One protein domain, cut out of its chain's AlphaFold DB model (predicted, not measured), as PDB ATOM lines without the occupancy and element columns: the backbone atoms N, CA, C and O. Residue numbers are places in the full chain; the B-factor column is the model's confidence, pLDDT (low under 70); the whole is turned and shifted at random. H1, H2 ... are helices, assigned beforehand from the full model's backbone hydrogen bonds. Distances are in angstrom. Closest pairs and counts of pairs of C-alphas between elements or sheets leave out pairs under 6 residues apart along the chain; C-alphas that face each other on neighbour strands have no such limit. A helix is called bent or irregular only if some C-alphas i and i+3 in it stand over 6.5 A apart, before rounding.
ATOM      1  N   TRP A   2     -33.621   2.408  14.919       52.94
ATOM      2  CA  TRP A   2     -33.742   1.908  13.536       52.94
ATOM      3  C   TRP A   2     -32.702   2.464  12.540       52.94
ATOM      4  O   TRP A   2     -32.203   1.713  11.707       52.94
ATOM      5  N   GLY A   3     -32.307   3.739  12.660       55.28
ATOM      6  CA  GLY A   3     -31.314   4.358  11.762       55.28
ATOM      7  C   GLY A   3     -29.903   3.767  11.876       55.28
ATOM      8  O   GLY A   3     -29.215   3.601  10.871       55.28
ATOM      9  N   ALA A   4     -29.506   3.357  13.084       57.25
ATOM     10  CA  ALA A   4     -28.196   2.761  13.322       57.25
ATOM     11  C   ALA A   4     -28.065   1.374  12.667       57.25
ATOM     12  O   ALA A   4     -27.054   1.066  12.040       57.25
ATOM     13  N   VAL A   5     -29.121   0.561  12.761       68.81
ATOM     14  CA  VAL A   5     -29.175  -0.769  12.138       68.81
ATOM     15  C   VAL A   5     -29.180  -0.646  10.611       68.81
ATOM     16  O   VAL A   5     -28.413  -1.336   9.947       68.81
ATOM     17  N   ALA A   6     -29.956   0.290  10.055       68.75
ATOM     18  CA  ALA A   6     -30.015   0.522   8.611       68.75
ATOM     19  C   ALA A   6     -28.664   0.964   8.016       68.75
ATOM     20  O   ALA A   6     -28.263   0.468   6.961       68.75
ATOM     21  N   GLY A   7     -27.930   1.847   8.706       66.06
ATOM     22  CA  GLY A   7     -26.606   2.296   8.264       66.06
ATOM     23  C   GLY A   7     -25.563   1.176   8.258       66.06
ATOM     24  O   GLY A   7     -24.838   1.009   7.279       66.06
ATOM     25  N   LEU A   8     -25.532   0.351   9.309       71.62
ATOM     26  CA  LEU A   8     -24.611  -0.787   9.407       71.62
ATOM     27  C   LEU A   8     -24.909  -1.851   8.340       71.62
ATOM     28  O   LEU A   8     -23.989  -2.347   7.688       71.62
ATOM     29  N   SER A   9     -26.189  -2.146   8.093       74.56
ATOM     30  CA  SER A   9     -26.606  -3.055   7.022       74.56
ATOM     31  C   SER A   9     -26.212  -2.544   5.633       74.56
ATOM     32  O   SER A   9     -25.755  -3.338   4.812       74.56
ATOM     33  N   ALA A  10     -26.318  -1.236   5.372       70.25
ATOM     34  CA  ALA A  10     -25.906  -0.643   4.098       70.25
ATOM     35  C   ALA A  10     -24.390  -0.756   3.863       70.25
ATOM     36  O   ALA A  10     -23.961  -1.087   2.757       70.25
ATOM     37  N   VAL A  11     -23.575  -0.547   4.904       70.19
ATOM     38  CA  VAL A  11     -22.110  -0.690   4.824       70.19
ATOM     39  C   VAL A  11     -21.707  -2.147   4.594       70.19
ATOM     40  O   VAL A  11     -20.910  -2.426   3.700       70.19
ATOM     41  N   VAL A  12     -22.287  -3.091   5.342       76.75
ATOM     42  CA  VAL A  12     -22.025  -4.530   5.160       76.75
ATOM     43  C   VAL A  12     -22.445  -4.986   3.766       76.75
ATOM     44  O   VAL A  12     -21.696  -5.707   3.111       76.75
ATOM     45  N   TYR A  13     -23.597  -4.522   3.273       79.12
ATOM     46  CA  TYR A  13     -24.044  -4.814   1.916       79.12
ATOM     47  C   TYR A  13     -23.088  -4.237   0.870       79.12
ATOM     48  O   TYR A  13     -22.714  -4.946  -0.060       79.12
ATOM     49  N   ALA A  14     -22.617  -2.996   1.028       74.06
ATOM     50  CA  ALA A  14     -21.660  -2.392   0.103       74.06
ATOM     51  C   ALA A  14     -20.326  -3.159   0.062       74.06
ATOM     52  O   ALA A  14     -19.814  -3.428  -1.025       74.06
ATOM     53  N   ILE A  15     -19.803  -3.572   1.222       71.81
ATOM     54  CA  ILE A  15     -18.584  -4.390   1.321       71.81
ATOM     55  C   ILE A  15     -18.809  -5.760   0.681       71.81
ATOM     56  O   ILE A  15     -18.014  -6.180  -0.151       71.81
ATOM     57  N   TRP A  16     -19.906  -6.442   1.014       78.69
ATOM     58  CA  TRP A  16     -20.249  -7.742   0.436       78.69
ATOM     59  C   TRP A  16     -20.395  -7.666  -1.088       78.69
ATOM     60  O   TRP A  16     -19.852  -8.504  -1.804       78.69
ATOM     61  N   THR A  17     -21.037  -6.614  -1.599       73.50
ATOM     62  CA  THR A  17     -21.201  -6.384  -3.040       73.50
ATOM     63  C   THR A  17     -19.859  -6.079  -3.709       73.50
ATOM     64  O   THR A  17     -19.568  -6.622  -4.771       73.50
ATOM     65  N   ALA A  18     -18.999  -5.267  -3.085       69.12
ATOM     66  CA  ALA A  18     -17.650  -5.001  -3.584       69.12
ATOM     67  C   ALA A  18     -16.805  -6.283  -3.628       69.12
ATOM     68  O   ALA A  18     -16.173  -6.565  -4.642       69.12
ATOM     69  N   VAL A  19     -16.859  -7.096  -2.574       70.00
ATOM     70  CA  VAL A  19     -16.178  -8.393  -2.482       70.00
ATOM     71  C   VAL A  19     -16.690  -9.357  -3.557       70.00
ATOM     72  O   VAL A  19     -15.879  -9.939  -4.266       70.00
ATOM     73  N   GLN A  20     -18.004  -9.455  -3.774       71.81
ATOM     74  CA  GLN A  20     -18.607 -10.257  -4.853       71.81
ATOM     75  C   GLN A  20     -18.257  -9.754  -6.262       71.81
ATOM     76  O   GLN A  20     -18.193 -10.541  -7.200       71.81
ATOM     77  N   ILE A  21     -18.013  -8.454  -6.446       66.38
ATOM     78  CA  ILE A  21     -17.598  -7.888  -7.739       66.38
ATOM     79  C   ILE A  21     -16.097  -8.091  -7.991       66.38
ATOM     80  O   ILE A  21     -15.691  -8.255  -9.146       66.38
ATOM     81  N   LEU A  22     -15.280  -8.032  -6.937       61.97
ATOM     82  CA  LEU A  22     -13.818  -8.052  -7.016       61.97
ATOM     83  C   LEU A  22     -13.236  -9.470  -6.959       61.97
ATOM     84  O   LEU A  22     -12.308  -9.753  -7.711       61.97
ATOM     85  N   LEU A  23     -13.797 -10.374  -6.145       60.16
ATOM     86  CA  LEU A  23     -13.346 -11.769  -6.027       60.16
ATOM     87  C   LEU A  23     -13.297 -12.515  -7.371       60.16
ATOM     88  O   LEU A  23     -12.225 -13.002  -7.715       60.16
ATOM     89  N   PRO A  24     -14.372 -12.576  -8.182       53.62
ATOM     90  CA  PRO A  24     -14.334 -13.306  -9.453       53.62
ATOM     91  C   PRO A  24     -13.395 -12.664 -10.486       53.62
ATOM     92  O   PRO A  24     -12.922 -13.334 -11.393       53.62
ATOM     93  N   LYS A  25     -13.047 -11.379 -10.338       55.22
ATOM     94  CA  LYS A  25     -12.086 -10.696 -11.225       55.22
ATOM     95  C   LYS A  25     -10.628 -10.897 -10.822       55.22
ATOM     96  O   LYS A  25      -9.744 -10.591 -11.608       55.22
ATOM     97  N   LEU A  26     -10.365 -11.402  -9.620       51.50
ATOM     98  CA  LEU A  26      -9.030 -11.833  -9.202       51.50
ATOM     99  C   LEU A  26      -8.742 -13.287  -9.626       51.50
ATOM    100  O   LEU A  26      -7.582 -13.663  -9.746       51.50
ATOM    101  N   VAL A  27      -9.775 -14.083  -9.937       47.44
ATOM    102  CA  VAL A  27      -9.702 -15.490 -10.403       47.44
ATOM    103  C   VAL A  27      -9.653 -15.561 -11.949       47.44
ATOM    104  O   VAL A  27     -10.185 -16.456 -12.591       47.44
ATOM    105  N   LEU A  28      -9.019 -14.567 -12.577       50.44
ATOM    106  CA  LEU A  28      -9.284 -14.118 -13.953       50.44
ATOM    107  C   LEU A  28      -8.884 -15.082 -15.095       50.44
ATOM    108  O   LEU A  28      -9.166 -14.772 -16.244       50.44
ATOM    109  N   ILE A  29      -8.231 -16.223 -14.859       52.69
ATOM    110  CA  ILE A  29      -7.648 -17.004 -15.972       52.69
ATOM    111  C   ILE A  29      -8.658 -17.963 -16.630       52.69
ATOM    112  O   ILE A  29      -8.721 -18.006 -17.855       52.69
ATOM    113  N   SER A  30      -9.492 -18.680 -15.869       51.16
ATOM    114  CA  SER A  30     -10.463 -19.640 -16.439       51.16
ATOM    115  C   SER A  30     -11.728 -18.973 -16.990       51.16
ATOM    116  O   SER A  30     -12.299 -19.423 -17.981       51.16
ATOM    117  N   ASP A  31     -12.151 -17.861 -16.384       49.44
ATOM    118  CA  ASP A  31     -13.351 -17.133 -16.810       49.44
ATOM    119  C   ASP A  31     -13.111 -16.298 -18.071       49.44
ATOM    120  O   ASP A  31     -14.063 -16.001 -18.795       49.44
ATOM    121  N   LEU A  32     -11.857 -15.933 -18.375       49.75
ATOM    122  CA  LEU A  32     -11.517 -15.312 -19.657       49.75
ATOM    123  C   LEU A  32     -11.842 -16.260 -20.812       49.75
ATOM    124  O   LEU A  32     -12.450 -15.818 -21.779       49.75
ATOM    125  N   GLU A  33     -11.542 -17.551 -20.685       52.72
ATOM    126  CA  GLU A  33     -11.816 -18.568 -21.708       52.72
ATOM    127  C   GLU A  33     -13.330 -18.798 -21.917       52.72
ATOM    128  O   GLU A  33     -13.829 -18.861 -23.048       52.72
ATOM    129  N   GLN A  34     -14.104 -18.827 -20.827       49.66
ATOM    130  CA  GLN A  34     -15.556 -19.027 -20.884       49.66
ATOM    131  C   GLN A  34     -16.318 -17.758 -21.327       49.66
ATOM    132  O   GLN A  34     -17.283 -17.827 -22.091       49.66
ATOM    133  N   ALA A  35     -15.855 -16.569 -20.928       49.91
ATOM    134  CA  ALA A  35     -16.385 -15.298 -21.420       49.91
ATOM    135  C   ALA A  35     -16.037 -15.065 -22.899       49.91
ATOM    136  O   ALA A  35     -16.848 -14.499 -23.633       49.91
ATOM    137  N   TRP A  36     -14.871 -15.531 -23.354       47.34
ATOM    138  CA  TRP A  36     -14.470 -15.517 -24.761       47.34
ATOM    139  C   TRP A  36     -15.397 -16.360 -25.641       47.34
ATOM    140  O   TRP A  36     -15.850 -15.897 -26.690       47.34
ATOM    141  N   THR A  37     -15.734 -17.574 -25.201       51.97
ATOM    142  CA  THR A  37     -16.633 -18.469 -25.950       51.97
ATOM    143  C   THR A  37     -18.067 -17.940 -26.005       51.97
ATOM    144  O   THR A  37     -18.707 -18.023 -27.053       51.97
ATOM    145  N   GLN A  38     -18.559 -17.312 -24.933       48.94
ATOM    146  CA  GLN A  38     -19.906 -16.734 -24.896       48.94
ATOM    147  C   GLN A  38     -20.014 -15.392 -25.658       48.94
ATOM    148  O   GLN A  38     -21.050 -15.105 -26.264       48.94
ATOM    149  N   ARG A  39     -18.951 -14.566 -25.678       51.22
ATOM    150  CA  ARG A  39     -18.952 -13.203 -26.261       51.22
ATOM    151  C   ARG A  39     -18.640 -13.146 -27.764       51.22
ATOM    152  O   ARG A  39     -18.866 -12.103 -28.373       51.22
ATOM    153  N   ARG A  40     -18.303 -14.271 -28.409       50.50
ATOM    154  CA  ARG A  40     -18.413 -14.425 -29.880       50.50
ATOM    155  C   ARG A  40     -19.792 -14.001 -30.428       50.50
ATOM    156  O   ARG A  40     -19.899 -13.681 -31.603       50.50
ATOM    157  N   SER A  41     -20.829 -13.977 -29.585       47.72
ATOM    158  CA  SER A  41     -22.194 -13.572 -29.946       47.72
ATOM    159  C   SER A  41     -22.486 -12.062 -29.867       47.72
ATOM    160  O   SER A  41     -23.494 -11.630 -30.414       47.72
ATOM    161  N   VAL A  42     -21.633 -11.246 -29.230       54.59
ATOM    162  CA  VAL A  42     -21.852  -9.791 -29.042       54.59
ATOM    163  C   VAL A  42     -20.698  -9.016 -29.684       54.59
ATOM    164  O   VAL A  42     -19.940  -8.317 -29.017       54.59
ATOM    165  N   LEU A  43     -20.511  -9.217 -30.989       57.81
ATOM    166  CA  LEU A  43     -19.412  -8.630 -31.764       57.81
ATOM    167  C   LEU A  43     -19.809  -7.351 -32.517       57.81
ATOM    168  O   LEU A  43     -18.981  -6.828 -33.254       57.81
ATOM    169  N   ASP A  44     -21.016  -6.810 -32.337       65.62
ATOM    170  CA  ASP A  44     -21.501  -5.659 -33.123       65.62
ATOM    171  C   ASP A  44     -20.537  -4.454 -33.149       65.62
ATOM    172  O   ASP A  44     -20.265  -3.943 -34.240       65.62
ATOM    173  N   PRO A  45     -19.929  -4.016 -32.024       66.62
ATOM    174  CA  PRO A  45     -18.972  -2.905 -32.043       66.62
ATOM    175  C   PRO A  45     -17.667  -3.254 -32.771       66.62
ATOM    176  O   PRO A  45     -17.068  -2.404 -33.428       66.62
ATOM    177  N   VAL A  46     -17.236  -4.513 -32.674       67.69
ATOM    178  CA  VAL A  46     -16.009  -5.035 -33.289       67.69
ATOM    179  C   VAL A  46     -16.197  -5.174 -34.802       67.69
ATOM    180  O   VAL A  46     -15.372  -4.704 -35.583       67.69
ATOM    181  N   VAL A  47     -17.325  -5.742 -35.229       68.75
ATOM    182  CA  VAL A  47     -17.736  -5.840 -36.637       68.75
ATOM    183  C   VAL A  47     -17.811  -4.450 -37.261       68.75
ATOM    184  O   VAL A  47     -17.294  -4.227 -38.356       68.75
ATOM    185  N   GLU A  48     -18.396  -3.491 -36.548       74.31
ATOM    186  CA  GLU A  48     -18.500  -2.114 -37.012       74.31
ATOM    187  C   GLU A  48     -17.131  -1.402 -37.070       74.31
ATOM    188  O   GLU A  48     -16.867  -0.660 -38.019       74.31
ATOM    189  N   HIS A  49     -16.217  -1.666 -36.128       79.94
ATOM    190  CA  HIS A  49     -14.836  -1.172 -36.194       79.94
ATOM    191  C   HIS A  49     -14.122  -1.654 -37.464       79.94
ATOM    192  O   HIS A  49     -13.514  -0.848 -38.175       79.94
ATOM    193  N   PHE A  50     -14.215  -2.946 -37.787       77.56
ATOM    194  CA  PHE A  50     -13.569  -3.501 -38.980       77.56
ATOM    195  C   PHE A  50     -14.236  -3.061 -40.279       77.56
ATOM    196  O   PHE A  50     -13.536  -2.810 -41.259       77.56
ATOM    197  N   ARG A  51     -15.556  -2.840 -40.278       74.12
ATOM    198  CA  ARG A  51     -16.264  -2.236 -41.416       74.12
ATOM    199  C   ARG A  51     -15.729  -0.837 -41.747       74.12
ATOM    200  O   ARG A  51     -15.610  -0.487 -42.917       74.12
ATOM    201  N   ARG A  52     -15.352  -0.048 -40.733       80.50
ATOM    202  CA  ARG A  52     -14.724   1.278 -40.913       80.50
ATOM    203  C   ARG A  52     -13.225   1.221 -41.217       80.50
ATOM    204  O   ARG A  52     -12.661   2.226 -41.640       80.50
ATOM    205  N   ASN A  53     -12.583   0.068 -41.027       79.31
ATOM    206  CA  ASN A  53     -11.163  -0.159 -41.289       79.31
ATOM    207  C   ASN A  53     -10.983  -1.251 -42.362       79.31
ATOM    208  O   ASN A  53     -10.446  -2.326 -42.070       79.31
ATOM    209  N   PRO A  54     -11.381  -0.984 -43.624       80.31
ATOM    210  CA  PRO A  54     -11.465  -2.000 -44.676       80.31
ATOM    211  C   PRO A  54     -10.122  -2.658 -45.005       80.31
ATOM    212  O   PRO A  54     -10.098  -3.752 -45.560       80.31
ATOM    213  N   LYS A  55      -8.997  -2.045 -44.615       81.25
ATOM    214  CA  LYS A  55      -7.648  -2.611 -44.762       81.25
ATOM    215  C   LYS A  55      -7.478  -3.997 -44.120       81.25
ATOM    216  O   LYS A  55      -6.648  -4.757 -44.599       81.25
ATOM    217  N   TYR A  56      -8.256  -4.332 -43.087       76.19
ATOM    218  CA  TYR A  56      -8.226  -5.658 -42.452       76.19
ATOM    219  C   TYR A  56      -9.179  -6.658 -43.118       76.19
ATOM    220  O   TYR A  56      -8.982  -7.868 -43.018       76.19
ATOM    221  N   LEU A  57     -10.197  -6.164 -43.829       81.12
ATOM    222  CA  LEU A  57     -11.231  -6.984 -44.453       81.12
ATOM    223  C   LEU A  57     -11.046  -7.177 -45.961       81.12
ATOM    224  O   LEU A  57     -11.554  -8.168 -46.444       81.12
ATOM    225  N   GLN A  58     -10.301  -6.332 -46.686       77.69
ATOM    226  CA  GLN A  58      -9.908  -6.463 -48.110       77.69
ATOM    227  C   GLN A  58     -10.574  -7.621 -48.884       77.69
ATOM    228  O   GLN A  58     -10.033  -8.725 -48.937       77.69
ATOM    229  N   GLY A  59     -11.752  -7.365 -49.461       81.50
ATOM    230  CA  GLY A  59     -12.513  -8.352 -50.245       81.50
ATOM    231  C   GLY A  59     -13.524  -9.194 -49.457       81.50
ATOM    232  O   GLY A  59     -14.337  -9.874 -50.074       81.50
ATOM    233  N   PHE A  60     -13.530  -9.102 -48.129       83.62
ATOM    234  CA  PHE A  60     -14.457  -9.785 -47.229       83.62
ATOM    235  C   PHE A  60     -15.399  -8.794 -46.540       83.62
ATOM    236  O   PHE A  60     -15.062  -7.630 -46.306       83.62
ATOM    237  N   SER A  61     -16.592  -9.265 -46.200       77.88
ATOM    238  CA  SER A  61     -17.641  -8.487 -45.533       77.88
ATOM    239  C   SER A  61     -17.608  -8.658 -44.017       77.88
ATOM    240  O   SER A  61     -18.037  -7.766 -43.281       77.88
ATOM    241  N   THR A  62     -17.094  -9.794 -43.538       80.25
ATOM    242  CA  THR A  62     -17.051 -10.134 -42.114       80.25
ATOM    243  C   THR A  62     -15.707 -10.751 -41.708       80.25
ATOM    244  O   THR A  62     -15.059 -11.406 -42.522       80.25
ATOM    245  N   PRO A  63     -15.283 -10.613 -40.437       80.44
ATOM    246  CA  PRO A  63     -14.110 -11.321 -39.919       80.44
ATOM    247  C   PRO A  63     -14.187 -12.850 -40.072       80.44
ATOM    248  O   PRO A  63     -13.166 -13.500 -40.275       80.44
ATOM    249  N   GLY A  64     -15.394 -13.426 -40.008       81.81
ATOM    250  CA  GLY A  64     -15.604 -14.866 -40.188       81.81
ATOM    251  C   GLY A  64     -15.243 -15.355 -41.592       81.81
ATOM    252  O   GLY A  64     -14.694 -16.442 -41.733       81.81
ATOM    253  N   GLU A  65     -15.475 -14.534 -42.618       86.25
ATOM    254  CA  GLU A  65     -15.079 -14.847 -43.995       86.25
ATOM    255  C   GLU A  65     -13.555 -14.858 -44.177       86.25
ATOM    256  O   GLU A  65     -13.046 -15.683 -44.928       86.25
ATOM    257  N   VAL A  66     -12.815 -14.010 -43.452       87.38
ATOM    258  CA  VAL A  66     -11.338 -14.005 -43.473       87.38
ATOM    259  C   VAL A  66     -10.790 -15.329 -42.927       87.38
ATOM    260  O   VAL A  66      -9.890 -15.925 -43.519       87.38
ATOM    261  N   VAL A  67     -11.370 -15.819 -41.825       88.12
ATOM    262  CA  VAL A  67     -11.009 -17.114 -41.223       88.12
ATOM    263  C   VAL A  67     -11.375 -18.270 -42.156       88.12
ATOM    264  O   VAL A  67     -10.559 -19.166 -42.365       88.12
ATOM    265  N   ALA A  68     -12.569 -18.238 -42.754       89.06
ATOM    266  CA  ALA A  68     -13.012 -19.264 -43.697       89.06
ATOM    267  C   ALA A  68     -12.115 -19.330 -44.946       89.06
ATOM    268  O   ALA A  68     -11.690 -20.414 -45.338       89.06
ATOM    269  N   ALA A  69     -11.746 -18.180 -45.518       91.50
ATOM    270  CA  ALA A  69     -10.850 -18.116 -46.670       91.50
ATOM    271  C   ALA A  69      -9.456 -18.684 -46.361       91.50
ATOM    272  O   ALA A  69      -8.850 -19.349 -47.200       91.50
ATOM    273  N   ARG A  70      -8.947 -18.464 -45.142       94.88
ATOM    274  CA  ARG A  70      -7.683 -19.065 -44.701       94.88
ATOM    275  C   ARG A  70      -7.773 -20.590 -44.634       94.88
ATOM    276  O   ARG A  70      -6.868 -21.267 -45.115       94.88
ATOM    277  N   GLU A  71      -8.840 -21.126 -44.042       94.75
ATOM    278  CA  GLU A  71      -9.074 -22.576 -43.948       94.75
ATOM    279  C   GLU A  71      -9.127 -23.227 -45.338       94.75
ATOM    280  O   GLU A  71      -8.466 -24.241 -45.570       94.75
ATOM    281  N   GLU A  72      -9.822 -22.607 -46.296       94.44
ATOM    282  CA  GLU A  72      -9.875 -23.079 -47.687       94.44
ATOM    283  C   GLU A  72      -8.483 -23.141 -48.337       94.44
ATOM    284  O   GLU A  72      -8.131 -24.146 -48.965       94.44
ATOM    285  N   LEU A  73      -7.649 -22.111 -48.145       93.56
ATOM    286  CA  LEU A  73      -6.279 -22.097 -48.667       93.56
ATOM    287  C   LEU A  73      -5.383 -23.147 -47.996       93.56
ATOM    288  O   LEU A  73      -4.569 -23.773 -48.674       93.56
ATOM    289  N   ILE A  74      -5.541 -23.391 -46.694       92.88
ATOM    290  CA  ILE A  74      -4.797 -24.444 -45.983       92.88
ATOM    291  C   ILE A  74      -5.144 -25.826 -46.541       92.88
ATOM    292  O   ILE A  74      -4.252 -26.662 -46.715       92.88
ATOM    293  N   VAL A  75      -6.421 -26.075 -46.838       94.81
ATOM    294  CA  VAL A  75      -6.863 -27.331 -47.459       94.81
ATOM    295  C   VAL A  75      -6.230 -27.495 -48.842       94.81
ATOM    296  O   VAL A  75      -5.628 -28.536 -49.105       94.81
ATOM    297  N   ALA A  76      -6.279 -26.462 -49.687       91.19
ATOM    298  CA  ALA A  76      -5.680 -26.490 -51.023       91.19
ATOM    299  C   ALA A  76      -4.148 -26.665 -50.997       91.19
ATOM    300  O   ALA A  76      -3.573 -27.349 -51.846       91.19
ATOM    301  N   GLN A  77      -3.466 -26.096 -49.999       92.94
ATOM    302  CA  GLN A  77      -2.017 -26.242 -49.841       92.94
ATOM    303  C   GLN A  77      -1.609 -27.671 -49.444       92.94
ATOM    304  O   GLN A  77      -0.556 -28.154 -49.871       92.94
ATOM    305  N   ARG A  78      -2.436 -28.347 -48.634       92.88
ATOM    306  CA  ARG A  78      -2.207 -29.729 -48.176       92.88
ATOM    307  C   ARG A  78      -2.541 -30.790 -49.222       92.88
ATOM    308  O   ARG A  78      -2.180 -31.948 -49.013       92.88
ATOM    309  N   ASP A  79      -3.208 -30.427 -50.315       93.81
ATOM    310  CA  ASP A  79      -3.509 -31.366 -51.391       93.81
ATOM    311  C   ASP A  79      -2.194 -31.891 -52.020       93.81
ATOM    312  O   ASP A  79      -1.325 -31.104 -52.436       93.81
ATOM    313  N   PRO A  80      -1.985 -33.223 -52.065       90.75
ATOM    314  CA  PRO A  80      -0.800 -33.816 -52.677       90.75
ATOM    315  C   PRO A  80      -0.667 -33.508 -54.176       90.75
ATOM    316  O   PRO A  80       0.457 -33.545 -54.677       90.75
ATOM    317  N   ALA A  81      -1.761 -33.181 -54.874       92.75
ATOM    318  CA  ALA A  81      -1.760 -32.816 -56.291       92.75
ATOM    319  C   ALA A  81      -1.277 -31.377 -56.565       92.75
ATOM    320  O   ALA A  81      -1.015 -31.031 -57.720       92.75
ATOM    321  N   THR A  82      -1.139 -30.539 -55.534       92.25
ATOM    322  CA  THR A  82      -0.695 -29.146 -55.676       92.25
ATOM    323  C   THR A  82       0.805 -29.068 -55.966       92.25
ATOM    324  O   THR A  82       1.617 -29.636 -55.235       92.25
ATOM    325  N   ALA A  83       1.176 -28.338 -57.021       94.38
ATOM    326  CA  ALA A  83       2.568 -28.113 -57.407       94.38
ATOM    327  C   ALA A  83       3.324 -27.238 -56.386       94.38
ATOM    328  O   ALA A  83       2.730 -26.403 -55.701       94.38
ATOM    329  N   ASP A  84       4.641 -27.427 -56.273       91.69
ATOM    330  CA  ASP A  84       5.450 -26.782 -55.227       91.69
ATOM    331  C   ASP A  84       5.555 -25.255 -55.379       91.69
ATOM    332  O   ASP A  84       5.551 -24.538 -54.380       91.69
ATOM    333  N   ASP A  85       5.592 -24.739 -56.606       90.75
ATOM    334  CA  ASP A  85       5.555 -23.301 -56.898       90.75
ATOM    335  C   ASP A  85       4.237 -22.662 -56.431       90.75
ATOM    336  O   ASP A  85       4.238 -21.615 -55.778       90.75
ATOM    337  N   ILE A  86       3.118 -23.349 -56.668       91.88
ATOM    338  CA  ILE A  86       1.789 -22.950 -56.199       91.88
ATOM    339  C   ILE A  86       1.723 -23.008 -54.664       91.88
ATOM    340  O   ILE A  86       1.205 -22.085 -54.036       91.88
ATOM    341  N   ARG A  87       2.307 -24.030 -54.020       91.06
ATOM    342  CA  ARG A  87       2.354 -24.130 -52.546       91.06
ATOM    343  C   ARG A  87       3.047 -22.940 -51.886       91.06
ATOM    344  O   ARG A  87       2.611 -22.536 -50.804       91.06
ATOM    345  N   VAL A  88       4.089 -22.386 -52.511       92.31
ATOM    346  CA  VAL A  88       4.788 -21.184 -52.024       92.31
ATOM    347  C   VAL A  88       3.880 -19.956 -52.099       92.31
ATOM    348  O   VAL A  88       3.813 -19.190 -51.137       92.31
ATOM    349  N   GLU A  89       3.127 -19.785 -53.188       92.62
ATOM    350  CA  GLU A  89       2.171 -18.677 -53.303       92.62
ATOM    351  C   GLU A  89       1.013 -18.810 -52.301       92.62
ATOM    352  O   GLU A  89       0.651 -17.831 -51.644       92.62
ATOM    353  N   LEU A  90       0.468 -20.020 -52.114       92.88
ATOM    354  CA  LEU A  90      -0.550 -20.261 -51.087       92.88
ATOM    355  C   LEU A  90      -0.007 -19.972 -49.684       92.88
ATOM    356  O   LEU A  90      -0.720 -19.366 -48.890       92.88
ATOM    357  N   ALA A  91       1.246 -20.335 -49.390       92.12
ATOM    358  CA  ALA A  91       1.870 -20.040 -48.099       92.12
ATOM    359  C   ALA A  91       1.903 -18.532 -47.818       92.12
ATOM    360  O   ALA A  91       1.553 -18.104 -46.721       92.12
ATOM    361  N   ALA A  92       2.278 -17.728 -48.816       92.06
ATOM    362  CA  ALA A  92       2.318 -16.275 -48.687       92.06
ATOM    363  C   ALA A  92       0.919 -15.679 -48.446       92.06
ATOM    364  O   ALA A  92       0.759 -14.796 -47.607       92.06
ATOM    365  N   ARG A  93      -0.110 -16.191 -49.136       92.31
ATOM    366  CA  ARG A  93      -1.504 -15.754 -48.937       92.31
ATOM    367  C   ARG A  93      -2.066 -16.169 -47.577       92.31
ATOM    368  O   ARG A  93      -2.797 -15.397 -46.965       92.31
ATOM    369  N   ILE A  94      -1.729 -17.367 -47.098       92.38
ATOM    370  CA  ILE A  94      -2.107 -17.834 -45.756       92.38
ATOM    371  C   ILE A  94      -1.464 -16.939 -44.693       92.38
ATOM    372  O   ILE A  94      -2.158 -16.531 -43.768       92.38
ATOM    373  N   ALA A  95      -0.184 -16.584 -44.854       91.50
ATOM    374  CA  ALA A  95       0.517 -15.691 -43.935       91.50
ATOM    375  C   ALA A  95      -0.118 -14.287 -43.870       91.50
ATOM    376  O   ALA A  95      -0.324 -13.770 -42.777       91.50
ATOM    377  N   ASP A  96      -0.515 -13.705 -45.011       92.25
ATOM    378  CA  ASP A  96      -1.258 -12.430 -45.034       92.25
ATOM    379  C   ASP A  96      -2.584 -12.520 -44.263       92.25
ATOM    380  O   ASP A  96      -2.918 -11.644 -43.461       92.25
ATOM    381  N   LEU A  97      -3.342 -13.602 -44.462       90.00
ATOM    382  CA  LEU A  97      -4.587 -13.822 -43.726       90.00
ATOM    383  C   LEU A  97      -4.337 -14.049 -42.230       90.00
ATOM    384  O   LEU A  97      -5.125 -13.567 -41.419       90.00
ATOM    385  N   ASP A  98      -3.249 -14.723 -41.854       91.50
ATOM    386  CA  ASP A  98      -2.840 -14.908 -40.457       91.50
ATOM    387  C   ASP A  98      -2.513 -13.578 -39.767       91.50
ATOM    388  O   ASP A  98      -3.001 -13.319 -38.662       91.50
ATOM    389  N   ASP A  99      -1.774 -12.688 -40.432       88.50
ATOM    390  CA  ASP A  99      -1.473 -11.351 -39.909       88.50
ATOM    391  C   ASP A  99      -2.761 -10.538 -39.693       88.50
ATOM    392  O   ASP A  99      -2.933  -9.846 -38.681       88.50
ATOM    393  N   ARG A 100      -3.718 -10.658 -40.619       87.38
ATOM    394  CA  ARG A 100      -5.024  -9.989 -40.529       87.38
ATOM    395  C   ARG A 100      -5.886 -10.554 -39.406       87.38
ATOM    396  O   ARG A 100      -6.497  -9.772 -38.679       87.38
ATOM    397  N   ILE A 101      -5.935 -11.877 -39.248       84.44
ATOM    398  CA  ILE A 101      -6.660 -12.541 -38.154       84.44
ATOM    399  C   ILE A 101      -6.062 -12.129 -36.809       84.44
ATOM    400  O   ILE A 101      -6.807 -11.721 -35.921       84.44
ATOM    401  N   THR A 102      -4.736 -12.119 -36.689       81.81
ATOM    402  CA  THR A 102      -4.046 -11.691 -35.464       81.81
ATOM    403  C   THR A 102      -4.398 -10.245 -35.102       81.81
ATOM    404  O   THR A 102      -4.749  -9.955 -33.959       81.81
ATOM    405  N   ALA A 103      -4.391  -9.332 -36.079       76.62
ATOM    406  CA  ALA A 103      -4.809  -7.946 -35.860       76.62
ATOM    407  C   ALA A 103      -6.291  -7.832 -35.454       76.62
ATOM    408  O   ALA A 103      -6.660  -6.973 -34.643       76.62
ATOM    409  N   ILE A 104      -7.147  -8.700 -36.005       79.12
ATOM    410  CA  ILE A 104      -8.564  -8.767 -35.650       79.12
ATOM    411  C   ILE A 104      -8.743  -9.210 -34.192       79.12
ATOM    412  O   ILE A 104      -9.491  -8.574 -33.445       79.12
ATOM    413  N   GLU A 105      -8.040 -10.264 -33.779       77.94
ATOM    414  CA  GLU A 105      -8.093 -10.823 -32.426       77.94
ATOM    415  C   GLU A 105      -7.544  -9.849 -31.371       77.94
ATOM    416  O   GLU A 105      -8.198  -9.616 -30.351       77.94
ATOM    417  N   ASP A 106      -6.405  -9.203 -31.630       72.81
ATOM    418  CA  ASP A 106      -5.803  -8.223 -30.713       72.81
ATOM    419  C   ASP A 106      -6.726  -7.009 -30.483       72.81
ATOM    420  O   ASP A 106      -6.973  -6.571 -29.359       72.81
ATOM    421  N   THR A 107      -7.370  -6.514 -31.541       72.62
ATOM    422  CA  THR A 107      -8.319  -5.398 -31.400       72.62
ATOM    423  C   THR A 107      -9.592  -5.827 -30.658       72.62
ATOM    424  O   THR A 107     -10.098  -5.095 -29.800       72.62
ATOM    425  N   ALA A 108     -10.118  -7.020 -30.961       69.75
ATOM    426  CA  ALA A 108     -11.313  -7.551 -30.308       69.75
ATOM    427  C   ALA A 108     -11.087  -7.769 -28.802       69.75
ATOM    428  O   ALA A 108     -11.965  -7.457 -27.991       69.75
ATOM    429  N   THR A 109      -9.902  -8.249 -28.414       66.62
ATOM    430  CA  THR A 109      -9.530  -8.406 -27.001       66.62
ATOM    431  C   THR A 109      -9.419  -7.076 -26.277       66.62
ATOM    432  O   THR A 109      -9.955  -6.942 -25.173       66.62
ATOM    433  N   HIS A 110      -8.784  -6.079 -26.896       65.56
ATOM    434  CA  HIS A 110      -8.612  -4.764 -26.292       65.56
ATOM    435  C   HIS A 110      -9.956  -4.086 -25.977       65.56
ATOM    436  O   HIS A 110     -10.181  -3.636 -24.849       65.56
ATOM    437  N   GLU A 111     -10.885  -4.057 -26.938       65.50
ATOM    438  CA  GLU A 111     -12.212  -3.458 -26.730       65.50
ATOM    439  C   GLU A 111     -13.050  -4.250 -25.712       65.50
ATOM    440  O   GLU A 111     -13.694  -3.669 -24.831       65.50
ATOM    441  N   ALA A 112     -12.980  -5.585 -25.740       61.81
ATOM    442  CA  ALA A 112     -13.685  -6.420 -24.770       61.81
ATOM    443  C   ALA A 112     -13.208  -6.176 -23.326       61.81
ATOM    444  O   ALA A 112     -14.041  -6.100 -22.405       61.81
ATOM    445  N   LEU A 113     -11.893  -6.022 -23.134       64.19
ATOM    446  CA  LEU A 113     -11.269  -5.709 -21.850       64.19
ATOM    447  C   LEU A 113     -11.702  -4.322 -21.354       64.19
ATOM    448  O   LEU A 113     -12.106  -4.162 -20.198       64.19
ATOM    449  N   LYS A 114     -11.681  -3.323 -22.243       67.44
ATOM    450  CA  LYS A 114     -12.063  -1.940 -21.941       67.44
ATOM    451  C   LYS A 114     -13.517  -1.829 -21.490       67.44
ATOM    452  O   LYS A 114     -13.802  -1.187 -20.474       67.44
ATOM    453  N   GLU A 115     -14.444  -2.494 -22.175       65.75
ATOM    454  CA  GLU A 115     -15.848  -2.521 -21.758       65.75
ATOM    455  C   GLU A 115     -16.049  -3.193 -20.398       65.75
ATOM    456  O   GLU A 115     -16.867  -2.747 -19.585       65.75
ATOM    457  N   GLN A 116     -15.336  -4.294 -20.142       65.69
ATOM    458  CA  GLN A 116     -15.447  -5.022 -18.882       65.69
ATOM    459  C   GLN A 116     -14.917  -4.183 -17.721       65.69
ATOM    460  O   GLN A 116     -15.573  -4.106 -16.677       65.69
ATOM    461  N   PHE A 117     -13.778  -3.518 -17.912       67.38
ATOM    462  CA  PHE A 117     -13.202  -2.613 -16.928       67.38
ATOM    463  C   PHE A 117     -14.117  -1.412 -16.668       67.38
ATOM    464  O   PHE A 117     -14.411  -1.094 -15.519       67.38
ATOM    465  N   THR A 118     -14.673  -0.802 -17.715       67.31
ATOM    466  CA  THR A 118     -15.565   0.361 -17.576       67.31
ATOM    467  C   THR A 118     -16.849   0.011 -16.818       67.31
ATOM    468  O   THR A 118     -17.278   0.754 -15.932       67.31
ATOM    469  N   ARG A 119     -17.446  -1.156 -17.102       71.81
ATOM    470  CA  ARG A 119     -18.611  -1.664 -16.355       71.81
ATOM    471  C   ARG A 119     -18.259  -2.034 -14.915       71.81
ATOM    472  O   ARG A 119     -19.064  -1.810 -14.013       71.81
ATOM    473  N   ALA A 120     -17.070  -2.597 -14.689       69.75
ATOM    474  CA  ALA A 120     -16.551  -2.882 -13.353       69.75
ATOM    475  C   ALA A 120     -16.455  -1.612 -12.508       69.75
ATOM    476  O   ALA A 120     -16.988  -1.567 -11.400       69.75
ATOM    477  N   LEU A 121     -15.803  -0.597 -13.071       72.62
ATOM    478  CA  LEU A 121     -15.549   0.682 -12.436       72.62
ATOM    479  C   LEU A 121     -16.864   1.386 -12.094       72.62
ATOM    480  O   LEU A 121     -17.048   1.808 -10.959       72.62
ATOM    481  N   HIS A 122     -17.820   1.428 -13.028       75.75
ATOM    482  CA  HIS A 122     -19.140   2.014 -12.774       75.75
ATOM    483  C   HIS A 122     -19.868   1.349 -11.602       75.75
ATOM    484  O   HIS A 122     -20.406   2.044 -10.742       75.75
ATOM    485  N   ARG A 123     -19.866   0.011 -11.526       77.38
ATOM    486  CA  ARG A 123     -20.504  -0.708 -10.410       77.38
ATOM    487  C   ARG A 123     -19.824  -0.411  -9.071       77.38
ATOM    488  O   ARG A 123     -20.515  -0.261  -8.069       77.38
ATOM    489  N   LEU A 124     -18.496  -0.285  -9.058       74.62
ATOM    490  CA  LEU A 124     -17.730   0.088  -7.866       74.62
ATOM    491  C   LEU A 124     -18.047   1.525  -7.411       74.62
ATOM    492  O   LEU A 124     -18.292   1.767  -6.230       74.62
ATOM    493  N   MET A 125     -18.100   2.471  -8.350       73.62
ATOM    494  CA  MET A 125     -18.462   3.868  -8.078       73.62
ATOM    495  C   MET A 125     -19.884   3.979  -7.513       73.62
ATOM    496  O   MET A 125     -20.122   4.703  -6.553       73.62
ATOM    497  N   LEU A 126     -20.830   3.203  -8.049       78.00
ATOM    498  CA  LEU A 126     -22.203   3.191  -7.547       78.00
ATOM    499  C   LEU A 126     -22.287   2.605  -6.126       78.00
ATOM    500  O   LEU A 126     -22.941   3.178  -5.260       78.00
ATOM    501  N   ALA A 127     -21.581   1.500  -5.860       74.50
ATOM    502  CA  ALA A 127     -21.539   0.881  -4.535       74.50
ATOM    503  C   ALA A 127     -20.912   1.804  -3.472       74.50
ATOM    504  O   ALA A 127     -21.430   1.915  -2.362       74.50
ATOM    505  N   THR A 128     -19.828   2.502  -3.816       76.19
ATOM    506  CA  THR A 128     -19.175   3.470  -2.916       76.19
ATOM    507  C   THR A 128     -20.048   4.695  -2.650       76.19
ATOM    508  O   THR A 128     -20.128   5.137  -1.506       76.19
ATOM    509  N   ALA A 129     -20.771   5.200  -3.655       75.88
ATOM    510  CA  ALA A 129     -21.737   6.282  -3.469       75.88
ATOM    511  C   ALA A 129     -22.869   5.884  -2.504       75.88
ATOM    512  O   ALA A 129     -23.187   6.635  -1.583       75.88
ATOM    513  N   VAL A 130     -23.430   4.678  -2.657       81.06
ATOM    514  CA  VAL A 130     -24.456   4.147  -1.740       81.06
ATOM    515  C   VAL A 130     -23.910   4.025  -0.314       81.06
ATOM    516  O   VAL A 130     -24.577   4.437   0.637       81.06
ATOM    517  N   ALA A 131     -22.683   3.520  -0.155       72.88
ATOM    518  CA  ALA A 131     -22.033   3.431   1.150       72.88
ATOM    519  C   ALA A 131     -21.847   4.814   1.795       72.88
ATOM    520  O   ALA A 131     -22.157   4.982   2.973       72.88
ATOM    521  N   ALA A 132     -21.399   5.815   1.031       74.75
ATOM    522  CA  ALA A 132     -21.213   7.179   1.523       74.75
ATOM    523  C   ALA A 132     -22.529   7.796   2.020       74.75
ATOM    524  O   ALA A 132     -22.568   8.354   3.116       74.75
ATOM    525  N   VAL A 133     -23.624   7.634   1.268       79.31
ATOM    526  CA  VAL A 133     -24.959   8.082   1.698       79.31
ATOM    527  C   VAL A 133     -25.382   7.377   2.991       79.31
ATOM    528  O   VAL A 133     -25.859   8.030   3.919       79.31
ATOM    529  N   GLY A 134     -25.155   6.064   3.088       73.31
ATOM    530  CA  GLY A 134     -25.438   5.288   4.298       73.31
ATOM    531  C   GLY A 134     -24.654   5.772   5.523       73.31
ATOM    532  O   GLY A 134     -25.225   5.899   6.605       73.31
ATOM    533  N   ILE A 135     -23.371   6.106   5.352       76.81
ATOM    534  CA  ILE A 135     -22.511   6.645   6.418       76.81
ATOM    535  C   ILE A 135     -23.015   8.011   6.891       76.81
ATOM    536  O   ILE A 135     -23.116   8.236   8.096       76.81
ATOM    537  N   VAL A 136     -23.370   8.913   5.969       77.06
ATOM    538  CA  VAL A 136     -23.898  10.245   6.318       77.06
ATOM    539  C   VAL A 136     -25.216  10.124   7.085       77.06
ATOM    540  O   VAL A 136     -25.375  10.740   8.140       77.06
ATOM    541  N   ALA A 137     -26.134   9.279   6.609       72.00
ATOM    542  CA  ALA A 137     -27.404   9.029   7.285       72.00
ATOM    543  C   ALA A 137     -27.202   8.437   8.692       72.00
ATOM    544  O   ALA A 137     -27.855   8.859   9.650       72.00
ATOM    545  N   PHE A 138     -26.260   7.499   8.836       74.81
ATOM    546  CA  PHE A 138     -25.898   6.932  10.131       74.81
ATOM    547  C   PHE A 138     -25.346   8.001  11.077       74.81
ATOM    548  O   PHE A 138     -25.821   8.100  12.209       74.81
ATOM    549  N   ALA A 139     -24.404   8.830  10.615       72.62
ATOM    550  CA  ALA A 139     -23.774   9.876  11.417       72.62
ATOM    551  C   ALA A 139     -24.798  10.878  11.975       72.62
ATOM    552  O   ALA A 139     -24.760  11.181  13.166       72.62
ATOM    553  N   TRP A 140     -25.763  11.319  11.162       68.00
ATOM    554  CA  TRP A 140     -26.863  12.174  11.626       68.00
ATOM    555  C   TRP A 140     -27.770  11.483  12.644       68.00
ATOM    556  O   TRP A 140     -28.209  12.114  13.602       68.00
ATOM    557  N   SER A 141     -28.045  10.189  12.468       72.12
ATOM    558  CA  SER A 141     -28.881   9.437  13.412       72.12
ATOM    559  C   SER A 141     -28.186   9.159  14.750       72.12
ATOM    560  O   SER A 141     -28.855   9.052  15.777       72.12
ATOM    561  N   ALA A 142     -26.858   9.019  14.734       74.56
ATOM    562  CA  ALA A 142     -26.046   8.701  15.902       74.56
ATOM    563  C   ALA A 142     -25.636   9.955  16.689       74.56
ATOM    564  O   ALA A 142     -25.455   9.874  17.901       74.56
ATOM    565  N   ASN A 143     -25.509  11.101  16.015       69.31
ATOM    566  CA  ASN A 143     -25.189  12.386  16.621       69.31
ATOM    567  C   ASN A 143     -26.086  13.482  16.015       69.31
ATOM    568  O   ASN A 143     -25.657  14.182  15.090       69.31
TER     569      ASN A 143
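What this domain is: This is residues 2 to 143 of the 221 residues of an uncharacterized protein of Micromonospora endophytica (Xie et al. 2001) Li et al. 2019 (UniProt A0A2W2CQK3). One very long helix, H5, runs nearly the whole length of a thin rod, with four shorter helices strung along it: H1 beside its last part, H4 folded back beside its first part, and H2 and H3 between them. Residues 26 to 31 and 80 to 85 stick out. The printed part has 142 residues with five named helices, H1 to H5, and no named strand: all helix, extended, with a radius of gyration of the C-alphas of 25.3 A and spans of 88 by 30 by 18 A.

How they stand to each other: Start with H1, residues 2 to 26, which touches residues 120 to 142 of the hub H5, residues 84 to 142, at a shallow tilt of 14 degrees, opposite ways; their closest C-alphas, Gly 7 and Phe 138, are 5.0 A apart. Next, H2, residues 28 to 39, is near H5. H3, residues 44 to 52, touches residues 104 to 111 of H5 at a steep tilt of 48 degrees, closest at C-alphas 46 and 108, 6.1 A. H4, residues 63 to 78, forms a helical hairpin with H5, a shallow tilt of 33 degrees, only just short of steep; C-alphas 77 and 87 are closest, 5.6 A. Every O i to N i+4 pair is within hydrogen-bond range in H3, H4 and H5, against 19 of 21 in H1 and 6 of 8 in H2.

Where its parts are: Find C-alpha 2 at (-33.742, 1.908, 13.536), where H1 begins its 36.3 A. It is irregular, but only just: C-alphas 21 and 24 are 6.6 A apart. H2 covers 15.7 A, H3 12.4 A and H4 23.4 A. H5 runs 85.5 A from (5.450, -26.782, -55.227) to C-alpha 142 at (-26.046, 8.701, 15.902).

The domain as a whole: The farthest C-alphas, Ala 81 and Asn 143, are 88.9 A apart. The printed part has no cut, and no link is long. Its mean pLDDT is 74.5; look for low confidence at residues 21 to 47 and 108 to 118, among others.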